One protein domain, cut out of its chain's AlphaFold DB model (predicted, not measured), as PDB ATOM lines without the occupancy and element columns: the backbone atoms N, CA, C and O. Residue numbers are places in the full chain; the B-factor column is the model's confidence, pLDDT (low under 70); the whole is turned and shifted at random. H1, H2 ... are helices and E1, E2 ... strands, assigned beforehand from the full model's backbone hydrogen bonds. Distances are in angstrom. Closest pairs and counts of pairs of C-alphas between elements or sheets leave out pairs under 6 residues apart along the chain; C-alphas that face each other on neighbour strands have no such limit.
ATOM      1  N   ASP A 227      72.028 154.037 187.119       49.62
ATOM      2  CA  ASP A 227      71.680 153.890 185.712       49.62
ATOM      3  C   ASP A 227      72.129 152.522 185.163       49.62
ATOM      4  O   ASP A 227      71.360 151.894 184.437       49.62
ATOM      5  N   ALA A 228      73.289 151.980 185.550       45.31
ATOM      6  CA  ALA A 228      73.732 150.642 185.136       45.31
ATOM      7  C   ALA A 228      72.844 149.500 185.670       45.31
ATOM      8  O   ALA A 228      72.503 148.590 184.908       45.31
ATOM      9  N   LEU A 229      72.428 149.542 186.941       44.88
ATOM     10  CA  LEU A 229      71.497 148.549 187.512       44.88
ATOM     11  C   LEU A 229      70.124 148.620 186.837       44.88
ATOM     12  O   LEU A 229      69.576 147.610 186.390       44.88
ATOM     13  N   ASN A 230      69.619 149.838 186.681       55.03
ATOM     14  CA  ASN A 230      68.386 150.136 185.968       55.03
ATOM     15  C   ASN A 230      68.422 149.649 184.510       55.03
ATOM     16  O   ASN A 230      67.432 149.109 184.011       55.03
ATOM     17  N   ASN A 231      69.561 149.795 183.833       58.00
ATOM     18  CA  ASN A 231      69.769 149.297 182.475       58.00
ATOM     19  C   ASN A 231      69.789 147.761 182.419       58.00
ATOM     20  O   ASN A 231      69.284 147.182 181.457       58.00
ATOM     21  N   TYR A 232      70.328 147.092 183.441       53.19
ATOM     22  CA  TYR A 232      70.339 145.631 183.520       53.19
ATOM     23  C   TYR A 232      68.928 145.044 183.682       53.19
ATOM     24  O   TYR A 232      68.567 144.104 182.970       53.19
ATOM     25  N   GLU A 233      68.092 145.634 184.542       57.69
ATOM     26  CA  GLU A 233      66.686 145.230 184.683       57.69
ATOM     27  C   GLU A 233      65.900 145.395 183.375       57.69
ATOM     28  O   GLU A 233      65.161 144.492 182.974       57.69
ATOM     29  N   ILE A 234      66.100 146.520 182.676       69.06
ATOM     30  CA  ILE A 234      65.499 146.760 181.359       69.06
ATOM     31  C   ILE A 234      65.918 145.666 180.371       69.06
ATOM     32  O   ILE A 234      65.070 145.131 179.656       69.06
ATOM     33  N   GLN A 235      67.203 145.305 180.320       66.94
ATOM     34  CA  GLN A 235      67.696 144.273 179.404       66.94
ATOM     35  C   GLN A 235      67.070 142.902 179.679       66.94
ATOM     36  O   GLN A 235      66.655 142.230 178.731       66.94
ATOM     37  N   ILE A 236      66.948 142.499 180.948       65.75
ATOM     38  CA  ILE A 236      66.288 141.238 181.324       65.75
ATOM     39  C   ILE A 236      64.820 141.251 180.896       65.75
ATOM     40  O   ILE A 236      64.359 140.295 180.269       65.75
ATOM     41  N   ALA A 237      64.091 142.328 181.197       72.31
ATOM     42  CA  ALA A 237      62.685 142.444 180.836       72.31
ATOM     43  C   ALA A 237      62.492 142.392 179.314       72.31
ATOM     44  O   ALA A 237      61.692 141.598 178.826       72.31
ATOM     45  N   LYS A 238      63.285 143.148 178.543       82.75
ATOM     46  CA  LYS A 238      63.247 143.110 177.072       82.75
ATOM     47  C   LYS A 238      63.571 141.721 176.518       82.75
ATOM     48  O   LYS A 238      62.912 141.286 175.577       82.75
ATOM     49  N   ALA A 239      64.530 141.004 177.107       75.75
ATOM     50  CA  ALA A 239      64.843 139.629 176.720       75.75
ATOM     51  C   ALA A 239      63.687 138.660 177.024       75.75
ATOM     52  O   ALA A 239      63.412 137.766 176.226       75.75
ATOM     53  N   GLN A 240      62.982 138.842 178.143       77.12
ATOM     54  CA  GLN A 240      61.798 138.043 178.464       77.12
ATOM     55  C   GLN A 240      60.637 138.345 177.505       77.12
ATOM     56  O   GLN A 240      60.035 137.415 176.974       77.12
ATOM     57  N   ILE A 241      60.377 139.621 177.202       86.56
ATOM     58  CA  ILE A 241      59.380 140.021 176.196       86.56
ATOM     59  C   ILE A 241      59.715 139.399 174.835       86.56
ATOM     60  O   ILE A 241      58.832 138.864 174.166       86.56
ATOM     61  N   GLN A 242      60.996 139.392 174.450       90.62
ATOM     62  CA  GLN A 242      61.448 138.758 173.214       90.62
ATOM     63  C   GLN A 242      61.114 137.263 173.164       90.62
ATOM     64  O   GLN A 242      60.653 136.793 172.129       90.62
ATOM     65  N   LYS A 243      61.264 136.524 174.271       85.62
ATOM     66  CA  LYS A 243      60.878 135.105 174.312       85.62
ATOM     67  C   LYS A 243      59.388 134.905 174.053       85.62
ATOM     68  O   LYS A 243      59.040 133.982 173.324       85.62
ATOM     69  N   TYR A 244      58.516 135.754 174.604       89.00
ATOM     70  CA  TYR A 244      57.082 135.683 174.300       89.00
ATOM     71  C   TYR A 244      56.802 136.011 172.830       89.00
ATOM     72  O   TYR A 244      56.029 135.304 172.191       89.00
ATOM     73  N   ILE A 245      57.469 137.022 172.261       93.44
ATOM     74  CA  ILE A 245      57.369 137.330 170.825       93.44
ATOM     75  C   ILE A 245      57.755 136.103 169.991       93.44
ATOM     76  O   ILE A 245      57.011 135.711 169.096       93.44
ATOM     77  N   ASP A 246      58.898 135.485 170.287       90.62
ATOM     78  CA  ASP A 246      59.387 134.303 169.572       90.62
ATOM     79  C   ASP A 246      58.439 133.111 169.740       90.62
ATOM     80  O   ASP A 246      58.239 132.335 168.807       90.62
ATOM     81  N   TYR A 247      57.812 132.991 170.911       89.19
ATOM     82  CA  TYR A 247      56.811 131.976 171.198       89.19
ATOM     83  C   TYR A 247      55.562 132.124 170.329       89.19
ATOM     84  O   TYR A 247      55.190 131.189 169.622       89.19
ATOM     85  N   PHE A 248      54.943 133.306 170.340       91.88
ATOM     86  CA  PHE A 248      53.732 133.575 169.567       91.88
ATOM     87  C   PHE A 248      53.994 133.616 168.056       91.88
ATOM     88  O   PHE A 248      53.096 133.304 167.284       91.88
ATOM     89  N   LYS A 249      55.232 133.891 167.619       93.44
ATOM     90  CA  LYS A 249      55.660 133.795 166.209       93.44
ATOM     91  C   LYS A 249      55.774 132.374 165.664       93.44
ATOM     92  O   LYS A 249      55.917 132.219 164.452       93.44
ATOM     93  N   LYS A 250      55.720 131.339 166.510       89.38
ATOM     94  CA  LYS A 250      55.665 129.942 166.037       89.38
ATOM     95  C   LYS A 250      54.431 129.668 165.176       89.38
ATOM     96  O   LYS A 250      54.396 128.674 164.459       89.38
ATOM     97  N   VAL A 251      53.427 130.536 165.273       87.06
ATOM     98  CA  VAL A 251      52.139 130.422 164.606       87.06
ATOM     99  C   VAL A 251      51.744 131.769 163.992       87.06
ATOM    100  O   VAL A 251      52.203 132.823 164.425       87.06
ATOM    101  N   ASP A 252      50.903 131.753 162.962       83.69
ATOM    102  CA  ASP A 252      50.572 132.933 162.145       83.69
ATOM    103  C   ASP A 252      49.324 133.703 162.613       83.69
ATOM    104  O   ASP A 252      48.897 134.659 161.965       83.69
ATOM    105  N   PHE A 253      48.740 133.316 163.747       84.75
ATOM    106  CA  PHE A 253      47.397 133.740 164.137       84.75
ATOM    107  C   PHE A 253      47.331 134.650 165.367       84.75
ATOM    108  O   PHE A 253      46.234 134.965 165.805       84.75
ATOM    109  N   PHE A 254      48.461 135.107 165.914       90.44
ATOM    110  CA  PHE A 254      48.493 136.109 166.994       90.44
ATOM    111  C   PHE A 254      49.191 137.425 166.592       90.44
ATOM    112  O   PHE A 254      50.070 137.904 167.320       90.44
ATOM    113  N   PRO A 255      48.855 138.040 165.438       89.69
ATOM    114  CA  PRO A 255      49.501 139.271 164.992       89.69
ATOM    115  C   PRO A 255      49.394 140.413 166.012       89.69
ATOM    116  O   PRO A 255      50.379 141.125 166.206       89.69
ATOM    117  N   LEU A 256      48.254 140.573 166.698       90.19
ATOM    118  CA  LEU A 256      48.079 141.677 167.650       90.19
ATOM    119  C   LEU A 256      48.890 141.481 168.937       90.19
ATOM    120  O   LEU A 256      49.492 142.445 169.408       90.19
ATOM    121  N   ILE A 257      48.999 140.251 169.457       91.88
ATOM    122  CA  ILE A 257      49.898 139.944 170.585       91.88
ATOM    123  C   ILE A 257      51.344 140.274 170.212       91.88
ATOM    124  O   ILE A 257      52.048 140.942 170.968       91.88
ATOM    125  N   ILE A 258      51.801 139.808 169.043       93.56
ATOM    126  CA  ILE A 258      53.178 140.032 168.583       93.56
ATOM    127  C   ILE A 258      53.457 141.533 168.475       93.56
ATOM    128  O   ILE A 258      54.513 141.994 168.914       93.56
ATOM    129  N   GLU A 259      52.515 142.293 167.926       92.56
ATOM    130  CA  GLU A 259      52.606 143.744 167.801       92.56
ATOM    131  C   GLU A 259      52.647 144.437 169.174       92.56
ATOM    132  O   GLU A 259      53.537 145.254 169.424       92.56
ATOM    133  N   ARG A 260      51.756 144.054 170.099       91.00
ATOM    134  CA  ARG A 260      51.691 144.575 171.475       91.00
ATOM    135  C   ARG A 260      52.976 144.303 172.248       91.00
ATOM    136  O   ARG A 260      53.570 145.224 172.802       91.00
ATOM    137  N   LEU A 261      53.456 143.062 172.233       92.44
ATOM    138  CA  LEU A 261      54.705 142.677 172.888       92.44
ATOM    139  C   LEU A 261      55.916 143.379 172.267       92.44
ATOM    140  O   LEU A 261      56.811 143.813 172.991       92.44
ATOM    141  N   THR A 262      55.952 143.532 170.941       93.50
ATOM    142  CA  THR A 262      57.018 144.287 170.261       93.50
ATOM    143  C   THR A 262      57.015 145.740 170.728       93.50
ATOM    144  O   THR A 262      58.061 146.265 171.113       93.50
ATOM    145  N   TYR A 263      55.835 146.360 170.795       91.50
ATOM    146  CA  TYR A 263      55.678 147.713 171.312       91.50
ATOM    147  C   TYR A 263      56.113 147.821 172.780       91.50
ATOM    148  O   TYR A 263      56.855 148.738 173.130       91.50
ATOM    149  N   PHE A 264      55.735 146.863 173.633       89.50
ATOM    150  CA  PHE A 264      56.185 146.806 175.026       89.50
ATOM    151  C   PHE A 264      57.702 146.685 175.133       89.50
ATOM    152  O   PHE A 264      58.310 147.450 175.867       89.50
ATOM    153  N   ARG A 265      58.339 145.781 174.381       90.56
ATOM    154  CA  ARG A 265      59.801 145.610 174.380       90.56
ATOM    155  C   ARG A 265      60.516 146.907 174.018       90.56
ATOM    156  O   ARG A 265      61.508 147.272 174.650       90.56
ATOM    157  N   ASP A 266      60.033 147.595 172.993       88.69
ATOM    158  CA  ASP A 266      60.703 148.779 172.469       88.69
ATOM    159  C   ASP A 266      60.549 149.971 173.426       88.69
ATOM    160  O   ASP A 266      61.515 150.709 173.630       88.69
ATOM    161  N   ASN A 267      59.402 150.066 174.107       84.69
ATOM    162  CA  ASN A 267      59.054 151.147 175.035       84.69
ATOM    163  C   ASN A 267      59.234 150.796 176.527       84.69
ATOM    164  O   ASN A 267      58.865 151.587 177.392       84.69
ATOM    165  N   PHE A 268      59.800 149.631 176.866       82.50
ATOM    166  CA  PHE A 268      60.122 149.290 178.254       82.50
ATOM    167  C   PHE A 268      61.354 150.081 178.707       82.50
ATOM    168  O   PHE A 268      62.496 149.692 178.433       82.50
ATOM    169  N   ASP A 269      61.117 151.197 179.389       71.00
ATOM    170  CA  ASP A 269      62.126 151.976 180.096       71.00
ATOM    171  C   ASP A 269      61.708 152.200 181.562       71.00
ATOM    172  O   ASP A 269      60.586 151.879 181.955       71.00
ATOM    173  N   ASN A 270      62.612 152.693 182.413       59.03
ATOM    174  CA  ASN A 270      62.338 152.909 183.843       59.03
ATOM    175  C   ASN A 270      61.432 154.130 184.102       59.03
ATOM    176  O   ASN A 270      61.762 154.995 184.910       59.03
ATOM    177  N   GLY A 271      60.312 154.234 183.382       55.00
ATOM    178  CA  GLY A 271      59.345 155.324 183.492       55.00
ATOM    179  C   GLY A 271      59.878 156.674 183.008       55.00
ATOM    180  O   GLY A 271      59.285 157.704 183.330       55.00
ATOM    181  N   LYS A 272      60.991 156.678 182.257       57.19
ATOM    182  CA  LYS A 272      61.585 157.891 181.670       57.19
ATOM    183  C   LYS A 272      60.766 158.336 180.447       57.19
ATOM    184  O   LYS A 272      60.661 159.535 180.188       57.19
ATOM    185  N   GLY A 273      60.117 157.400 179.754       57.47
ATOM    186  CA  GLY A 273      59.196 157.661 178.661       57.47
ATOM    187  C   GLY A 273      57.743 157.646 179.127       57.47
ATOM    188  O   GLY A 273      57.201 156.632 179.559       57.47
ATOM    189  N   ASN A 274      57.055 158.781 178.999       62.62
ATOM    190  CA  ASN A 274      55.594 158.840 179.100       62.62
ATOM    191  C   ASN A 274      54.955 158.269 177.817       62.62
ATOM    192  O   ASN A 274      54.256 158.988 177.100       62.62
ATOM    193  N   TYR A 275      55.231 157.002 177.494       74.88
ATOM    194  CA  TYR A 275      54.715 156.363 176.288       74.88
ATOM    195  C   TYR A 275      53.212 156.135 176.391       74.88
ATOM    196  O   TYR A 275      52.682 155.774 177.446       74.88
ATOM    197  N   LYS A 276      52.535 156.359 175.267       77.25
ATOM    198  CA  LYS A 276      51.088 156.249 175.127       77.25
ATOM    199  C   LYS A 276      50.781 155.273 174.000       77.25
ATOM    200  O   LYS A 276      51.227 155.502 172.879       77.25
ATOM    201  N   GLY A 277      50.049 154.205 174.302       78.94
ATOM    202  CA  GLY A 277      49.616 153.239 173.291       78.94
ATOM    203  C   GLY A 277      48.457 153.789 172.459       78.94
ATOM    204  O   GLY A 277      47.522 154.351 173.021       78.94
ATOM    205  N   GLN A 278      48.522 153.638 171.135       86.06
ATOM    206  CA  GLN A 278      47.412 153.893 170.214       86.06
ATOM    207  C   GLN A 278      47.520 152.933 169.031       86.06
ATOM    208  O   GLN A 278      48.598 152.775 168.461       86.06
ATOM    209  N   TRP A 279      46.403 152.319 168.644       89.38
ATOM    210  CA  TRP A 279      46.340 151.498 167.440       89.38
ATOM    211  C   TRP A 279      46.202 152.363 166.183       89.38
ATOM    212  O   TRP A 279      45.502 153.379 166.158       89.38
ATOM    213  N   PHE A 280      46.854 151.936 165.110       92.12
ATOM    214  CA  PHE A 280      46.825 152.586 163.808       92.12
ATOM    215  C   PHE A 280      46.548 151.571 162.712       92.12
ATOM    216  O   PHE A 280      46.932 150.407 162.812       92.12
ATOM    217  N   ILE A 281      45.970 152.058 161.617       93.19
ATOM    218  CA  ILE A 281      46.037 151.367 160.330       93.19
ATOM    219  C   ILE A 281      46.906 152.193 159.402       93.19
ATOM    220  O   ILE A 281      46.687 153.393 159.225       93.19
ATOM    221  N   THR A 282      47.918 151.572 158.814       94.69
ATOM    222  CA  THR A 282      48.852 152.233 157.896       94.69
ATOM    223  C   THR A 282      48.344 152.214 156.451       94.69
ATOM    224  O   THR A 282      47.369 151.538 156.109       94.69
ATOM    225  N   LYS A 283      48.990 152.978 155.563       93.25
ATOM    226  CA  LYS A 283      48.635 153.034 154.131       93.25
ATOM    227  C   LYS A 283      48.749 151.675 153.432       93.25
ATOM    228  O   LYS A 283      47.950 151.400 152.540       93.25
ATOM    229  N   ASP A 284      49.668 150.820 153.880       92.94
ATOM    230  CA  ASP A 284      49.827 149.421 153.458       92.94
ATOM    231  C   ASP A 284      48.867 148.445 154.168       92.94
ATOM    232  O   ASP A 284      49.031 147.237 154.041       92.94
ATOM    233  N   LYS A 285      47.840 148.955 154.866       90.69
ATOM    234  CA  LYS A 285      46.808 148.169 155.563       90.69
ATOM    235  C   LYS A 285      47.362 147.271 156.678       90.69
ATOM    236  O   LYS A 285      46.911 146.146 156.854       90.69
ATOM    237  N   ARG A 286      48.327 147.761 157.456       91.69
ATOM    238  CA  ARG A 286      48.808 147.068 158.657       91.69
ATOM    239  C   ARG A 286      48.111 147.620 159.891       91.69
ATOM    240  O   ARG A 286      48.113 148.833 160.078       91.69
ATOM    241  N   TYR A 287      47.570 146.740 160.726       91.62
ATOM    242  CA  TYR A 287      47.065 147.078 162.058       91.62
ATOM    243  C   TYR A 287      48.238 147.051 163.049       91.62
ATOM    244  O   TYR A 287      48.868 146.009 163.213       91.62
ATOM    245  N   THR A 288      48.611 148.194 163.627       92.38
ATOM    246  CA  THR A 288      49.918 148.357 164.294       92.38
ATOM    247  C   THR A 288      49.883 149.373 165.433       92.38
ATOM    248  O   THR A 288      49.122 150.336 165.379       92.38
ATOM    249  N   LEU A 289      50.738 149.190 166.442       91.19
ATOM    250  CA  LEU A 289      51.026 150.207 167.464       91.19
ATOM    251  C   LEU A 289      52.209 151.099 167.065       91.19
ATOM    252  O   LEU A 289      52.432 152.151 167.664       91.19
ATOM    253  N   ASN A 290      52.977 150.694 166.049       91.12
ATOM    254  CA  ASN A 290      54.156 151.402 165.574       91.12
ATOM    255  C   ASN A 290      54.056 151.724 164.068       91.12
ATOM    256  O   ASN A 290      54.638 151.033 163.224       91.12
ATOM    257  N   PRO A 291      53.357 152.811 163.691       91.69
ATOM    258  CA  PRO A 291      53.174 153.176 162.288       91.69
ATOM    259  C   PRO A 291      54.460 153.703 161.625       91.69
ATOM    260  O   PRO A 291      54.480 153.916 160.409       91.69
ATOM    261  N   GLY A 292      55.536 153.913 162.395       89.50
ATOM    262  CA  GLY A 292      56.791 154.505 161.946       89.50
ATOM    263  C   GLY A 292      56.698 156.027 161.858       89.50
ATOM    264  O   GLY A 292      57.125 156.726 162.770       89.50
ATOM    265  N   SER A 293      56.133 156.548 160.766       90.31
ATOM    266  CA  SER A 293      56.005 157.991 160.529       90.31
ATOM    267  C   SER A 293      54.549 158.439 160.420       90.31
ATOM    268  O   SER A 293      53.663 157.674 160.035       90.31
ATOM    269  N   GLN A 294      54.311 159.725 160.692       89.12
ATOM    270  CA  GLN A 294      52.988 160.344 160.572       89.12
ATOM    271  C   GLN A 294      52.406 160.218 159.155       89.12
ATOM    272  O   GLN A 294      51.199 160.066 158.988       89.12
ATOM    273  N   GLU A 295      53.262 160.246 158.130       92.06
ATOM    274  CA  GLU A 295      52.861 160.112 156.728       92.06
ATOM    275  C   GLU A 295      52.364 158.708 156.376       92.06
ATOM    276  O   GLU A 295      51.609 158.556 155.412       92.06
ATOM    277  N   ASN A 296      52.776 157.682 157.124       94.94
ATOM    278  CA  ASN A 296      52.357 156.304 156.891       94.94
ATOM    279  C   ASN A 296      50.982 155.989 157.505       94.94
ATOM    280  O   ASN A 296      50.336 155.012 157.126       94.94
ATOM    281  N   ILE A 297      50.505 156.819 158.434       93.50
ATOM    282  CA  ILE A 297      49.227 156.610 159.115       93.50
ATOM    283  C   ILE A 297      48.073 156.840 158.136       93.50
ATOM    284  O   ILE A 297      47.881 157.941 157.612       93.50
ATOM    285  N   LYS A 298      47.266 155.797 157.923       93.19
ATOM    286  CA  LYS A 298      45.989 155.883 157.211       93.19
ATOM    287  C   LYS A 298      44.825 156.097 158.167       93.19
ATOM    288  O   LYS A 298      43.936 156.839 157.788       93.19
ATOM    289  N   TRP A 299      44.827 155.518 159.364       91.69
ATOM    290  CA  TRP A 299      43.809 155.732 160.395       91.69
ATOM    291  C   TRP A 299      44.449 155.779 161.780       91.69
ATOM    292  O   TRP A 299      45.276 154.924 162.101       91.69
ATOM    293  N   ARG A 300      44.061 156.767 162.591       90.69
ATOM    294  CA  ARG A 300      44.354 156.832 164.032       90.69
ATOM    295  C   ARG A 300      43.176 156.262 164.795       90.69
ATOM    296  O   ARG A 300      42.169 156.944 164.946       90.69
ATOM    297  N   LEU A 301      43.278 155.024 165.249       86.94
ATOM    298  CA  LEU A 301      42.133 154.362 165.848       86.94
ATOM    299  C   LEU A 301      41.870 154.921 167.260       86.94
ATOM    300  O   LEU A 301      42.817 155.313 167.953       86.94
ATOM    301  N   PRO A 302      40.604 154.992 167.705       77.12
ATOM    302  CA  PRO A 302      40.243 155.547 169.011       77.12
ATOM    303  C   PRO A 302      40.503 154.576 170.184       77.12
ATOM    304  O   PRO A 302      40.046 154.823 171.294       77.12
ATOM    305  N   TYR A 303      41.233 153.480 169.966       74.69
ATOM    306  CA  TYR A 303      41.440 152.403 170.942       74.69
ATOM    307  C   TYR A 303      42.600 152.696 171.902       74.69
ATOM    308  O   TYR A 303      43.439 153.554 171.624       74.69
ATOM    309  N   MET A 304      42.648 151.962 173.021       69.50
ATOM    310  CA  MET A 304      43.587 152.167 174.135       69.50
ATOM    311  C   MET A 304      43.451 153.535 174.831       69.50
ATOM    312  O   MET A 304      44.426 154.279 174.973       69.50
ATOM    313  N   ARG A 305      42.237 153.893 175.270       64.38
ATOM    314  CA  ARG A 305      41.937 155.194 175.898       64.38
ATOM    315  C   ARG A 305      41.263 155.067 177.254       64.38
ATOM    316  O   ARG A 305      40.145 154.600 177.324       64.38
ATOM    317  N   ASP A 306      41.887 155.588 178.294       60.72
ATOM    318  CA  ASP A 306      41.268 155.771 179.601       60.72
ATOM    319  C   ASP A 306      40.454 157.079 179.630       60.72
ATOM    320  O   ASP A 306      40.992 158.156 179.355       60.72
ATOM    321  N   GLU A 307      39.166 157.007 179.982       56.66
ATOM    322  CA  GLU A 307      38.270 158.174 180.090       56.66
ATOM    323  C   GLU A 307      38.803 159.265 181.039       56.66
ATOM    324  O   GLU A 307      38.535 160.450 180.838       56.66
ATOM    325  N   ARG A 308      39.589 158.887 182.056       54.09
ATOM    326  CA  ARG A 308      40.204 159.793 183.037       54.09
ATOM    327  C   ARG A 308      41.548 160.362 182.575       54.09
ATOM    328  O   ARG A 308      41.914 161.443 183.031       54.09
ATOM    329  N   TYR A 309      42.296 159.667 181.711       46.81
ATOM    330  CA  TYR A 309      43.703 160.008 181.414       46.81
ATOM    331  C   TYR A 309      44.058 160.169 179.920       46.81
ATOM    332  O   TYR A 309      45.183 160.566 179.596       46.81
ATOM    333  N   GLY A 310      43.133 159.911 178.993       68.50
ATOM    334  CA  GLY A 310      43.413 159.858 177.553       68.50
ATOM    335  C   GLY A 310      44.076 158.535 177.150       68.50
ATOM    336  O   GLY A 310      43.752 157.494 177.699       68.50
ATOM    337  N   LEU A 311      44.995 158.531 176.175       73.50
ATOM    338  CA  LEU A 311      45.698 157.295 175.777       73.50
ATOM    339  C   LEU A 311      46.388 156.619 176.980       73.50
ATOM    340  O   LEU A 311      47.013 157.312 177.790       73.50
ATOM    341  N   ILE A 312      46.323 155.283 177.059       73.62
ATOM    342  CA  ILE A 312      46.903 154.504 178.166       73.62
ATOM    343  C   ILE A 312      48.398 154.783 178.285       73.62
ATOM    344  O   ILE A 312      49.156 154.619 177.325       73.62
ATOM    345  N   LYS A 313      48.826 155.143 179.495       77.31
ATOM    346  CA  LYS A 313      50.239 155.284 179.835       77.31
ATOM    347  C   LYS A 313      50.858 153.910 180.091       77.31
ATOM    348  O   LYS A 313      50.436 153.202 181.001       77.31
ATOM    349  N   LEU A 314      51.899 153.568 179.340       78.69
ATOM    350  CA  LEU A 314      52.611 152.301 179.500       78.69
ATOM    351  C   LEU A 314      53.709 152.418 180.561       78.69
ATOM    352  O   LEU A 314      54.860 152.704 180.246       78.69
ATOM    353  N   THR A 315      53.356 152.225 181.833       77.94
ATOM    354  CA  THR A 315      54.361 152.154 182.908       77.94
ATOM    355  C   THR A 315      55.029 150.777 182.962       77.94
ATOM    356  O   THR A 315      54.509 149.793 182.427       77.94
ATOM    357  N   LYS A 316      56.168 150.685 183.660       76.06
ATOM    358  CA  LYS A 316      56.858 149.417 183.944       76.06
ATOM    359  C   LYS A 316      55.907 148.395 184.574       76.06
ATOM    360  O   LYS A 316      55.856 147.248 184.139       76.06
ATOM    361  N   GLU A 317      55.121 148.824 185.557       77.50
ATOM    362  CA  GLU A 317      54.151 147.989 186.272       77.50
ATOM    363  C   GLU A 317      53.028 147.521 185.344       77.50
ATOM    364  O   GLU A 317      52.643 146.356 185.392       77.50
ATOM    365  N   TYR A 318      52.528 148.406 184.471       79.94
ATOM    366  CA  TYR A 318      51.516 148.049 183.478       79.94
ATOM    367  C   TYR A 318      52.013 146.928 182.559       79.94
ATOM    368  O   TYR A 318      51.342 145.908 182.423       79.94
ATOM    369  N   ILE A 319      53.213 147.079 181.987       81.31
ATOM    370  CA  ILE A 319      53.790 146.071 181.090       81.31
ATOM    371  C   ILE A 319      54.043 144.756 181.840       81.31
ATOM    372  O   ILE A 319      53.683 143.696 181.338       81.31
ATOM    373  N   ILE A 320      54.622 144.795 183.046       78.56
ATOM    374  CA  ILE A 320      54.902 143.581 183.832       78.56
ATOM    375  C   ILE A 320      53.623 142.791 184.130       78.56
ATOM    376  O   ILE A 320      53.637 141.563 184.042       78.56
ATOM    377  N   ASP A 321      52.525 143.459 184.473       77.56
ATOM    378  CA  ASP A 321      51.264 142.772 184.763       77.56
ATOM    379  C   ASP A 321      50.681 142.087 183.516       77.56
ATOM    380  O   ASP A 321      50.264 140.931 183.609       77.56
ATOM    381  N   TRP A 322      50.781 142.719 182.340       83.31
ATOM    382  CA  TRP A 322      50.471 142.065 181.063       83.31
ATOM    383  C   TRP A 322      51.333 140.822 180.826       83.31
ATOM    384  O   TRP A 322      50.809 139.775 180.443       83.31
ATOM    385  N   LEU A 323      52.641 140.893 181.100       81.19
ATOM    386  CA  LEU A 323      53.556 139.760 180.909       81.19
ATOM    387  C   LEU A 323      53.201 138.552 181.778       81.19
ATOM    388  O   LEU A 323      53.183 137.430 181.274       81.19
ATOM    389  N   LYS A 324      52.829 138.775 183.045       78.88
ATOM    390  CA  LYS A 324      52.356 137.701 183.941       78.88
ATOM    391  C   LYS A 324      51.121 136.986 183.394       78.88
ATOM    392  O   LYS A 324      50.895 135.820 183.717       78.88
ATOM    393  N   SER A 325      50.294 137.673 182.604       80.06
ATOM    394  CA  SER A 325      49.104 137.062 182.016       80.06
ATOM    395  C   SER A 325      49.444 136.064 180.903       80.06
ATOM    396  O   SER A 325      48.812 135.012 180.845       80.06
ATOM    397  N   TYR A 326      50.479 136.315 180.088       83.25
ATOM    398  CA  TYR A 326      50.853 135.430 178.975       83.25
ATOM    399  C   TYR A 326      51.360 134.059 179.419       83.25
ATOM    400  O   TYR A 326      51.130 133.081 178.711       83.25
ATOM    401  N   ASP A 327      51.981 133.955 180.599       79.38
ATOM    402  CA  ASP A 327      52.429 132.669 181.156       79.38
ATOM    403  C   ASP A 327      51.286 131.650 181.258       79.38
ATOM    404  O   ASP A 327      51.484 130.455 181.033       79.38
ATOM    405  N   LYS A 328      50.068 132.126 181.540       83.75
ATOM    406  CA  LYS A 328      48.868 131.285 181.639       83.75
ATOM    407  C   LYS A 328      48.410 130.727 180.296       83.75
ATOM    408  O   LYS A 328      47.634 129.778 180.280       83.75
TER     409      LYS A 328
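What this domain is: This is residues 227 to 328 of the 731 residues of the protein "TGc domain-containing protein" of Mycoplasma anserisalpingitidis (UniProt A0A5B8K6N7). Two helices, H1 and H2, lie side by side as a helical hairpin, and a third, H3, lies loosely along them at a slant, so that the three centres make a triangle. The small hairpin of strands E1 and E2 forms a head away from H1, joined to the helices by long loops. The printed part has 102 residues, with three named helices and two named strands in the order H1 H2 E1 E2 H3; the sheet, E1 - E2, is antiparallel, and the class is mostly helix. The whole is compact, with a radius of gyration of the C-alphas of 14.3 A and spans of 40 by 35 by 25 A.

How they stand to each other: H1, residues 227 to 248, and H2, residues 255 to 267, form a hairpin and touch, with the C-alphas of Lys 238 and Arg 265 closest at 5.0 A. They run opposite ways at a shallow tilt of 9 degrees. H3, residues 316 to 328, is close to H1 but not clearly touching, the closest C-alphas being those of Ile 241 and Leu 323, 7.5 A apart. These two run the same way at a shallow tilt of 33 degrees, only just short of steep. H3 is also close to H2 but not clearly touching, with the C-alphas of Phe 264 and Ile 319 closest at 6.6 A. These two run opposite ways at a tilt of 35.5 degrees, only just steep. H1, H2 and H3 are a bundle, up and down, each helix running against the one before it in the chain. Every O i to N i+4 pair is within hydrogen-bond range in H1 and H2; in H3 it is 7 of 9. E1, residues 280 to 282, and E2, residues 297 to 300, form an antiparallel hairpin at 164 degrees, with N 281 and O 299 at 3.0 A and N 298 and O 281 at 2.8 A, both within hydrogen-bond range. Residues 280 to 281 of E1 also pair antiparallel with residues 287 to 288. H1 is apart from both strands.

Where its parts are: H1 starts with C-alpha 227 at (71.680, 153.890, 185.712) and is 31.6 A long. H2 is 18.3 A long. E1 begins with C-alpha 280 at (46.825, 152.586, 163.808) and measures 6.3 A, E2 6.9 A. H3 is 19.9 A long and ends with C-alpha 328 at (48.868, 131.285, 181.639).

The domain as a whole: The C-alphas of Leu 229 and Lys 283, the two farthest apart, are 40.7 A apart. The printed part has no cut. The link from H1 to H2 is short; those from H2 to E1, E1 to E2 and E2 to H3 are long, with 12, 14 and 15 residues. In the last of these, residues 305 to 306 pair antiparallel with residues 310 to 311. The mean pLDDT of the printed part is 80.0, and it is under 70 at residues 227 to 236, 270 to 274 and 304 to 310.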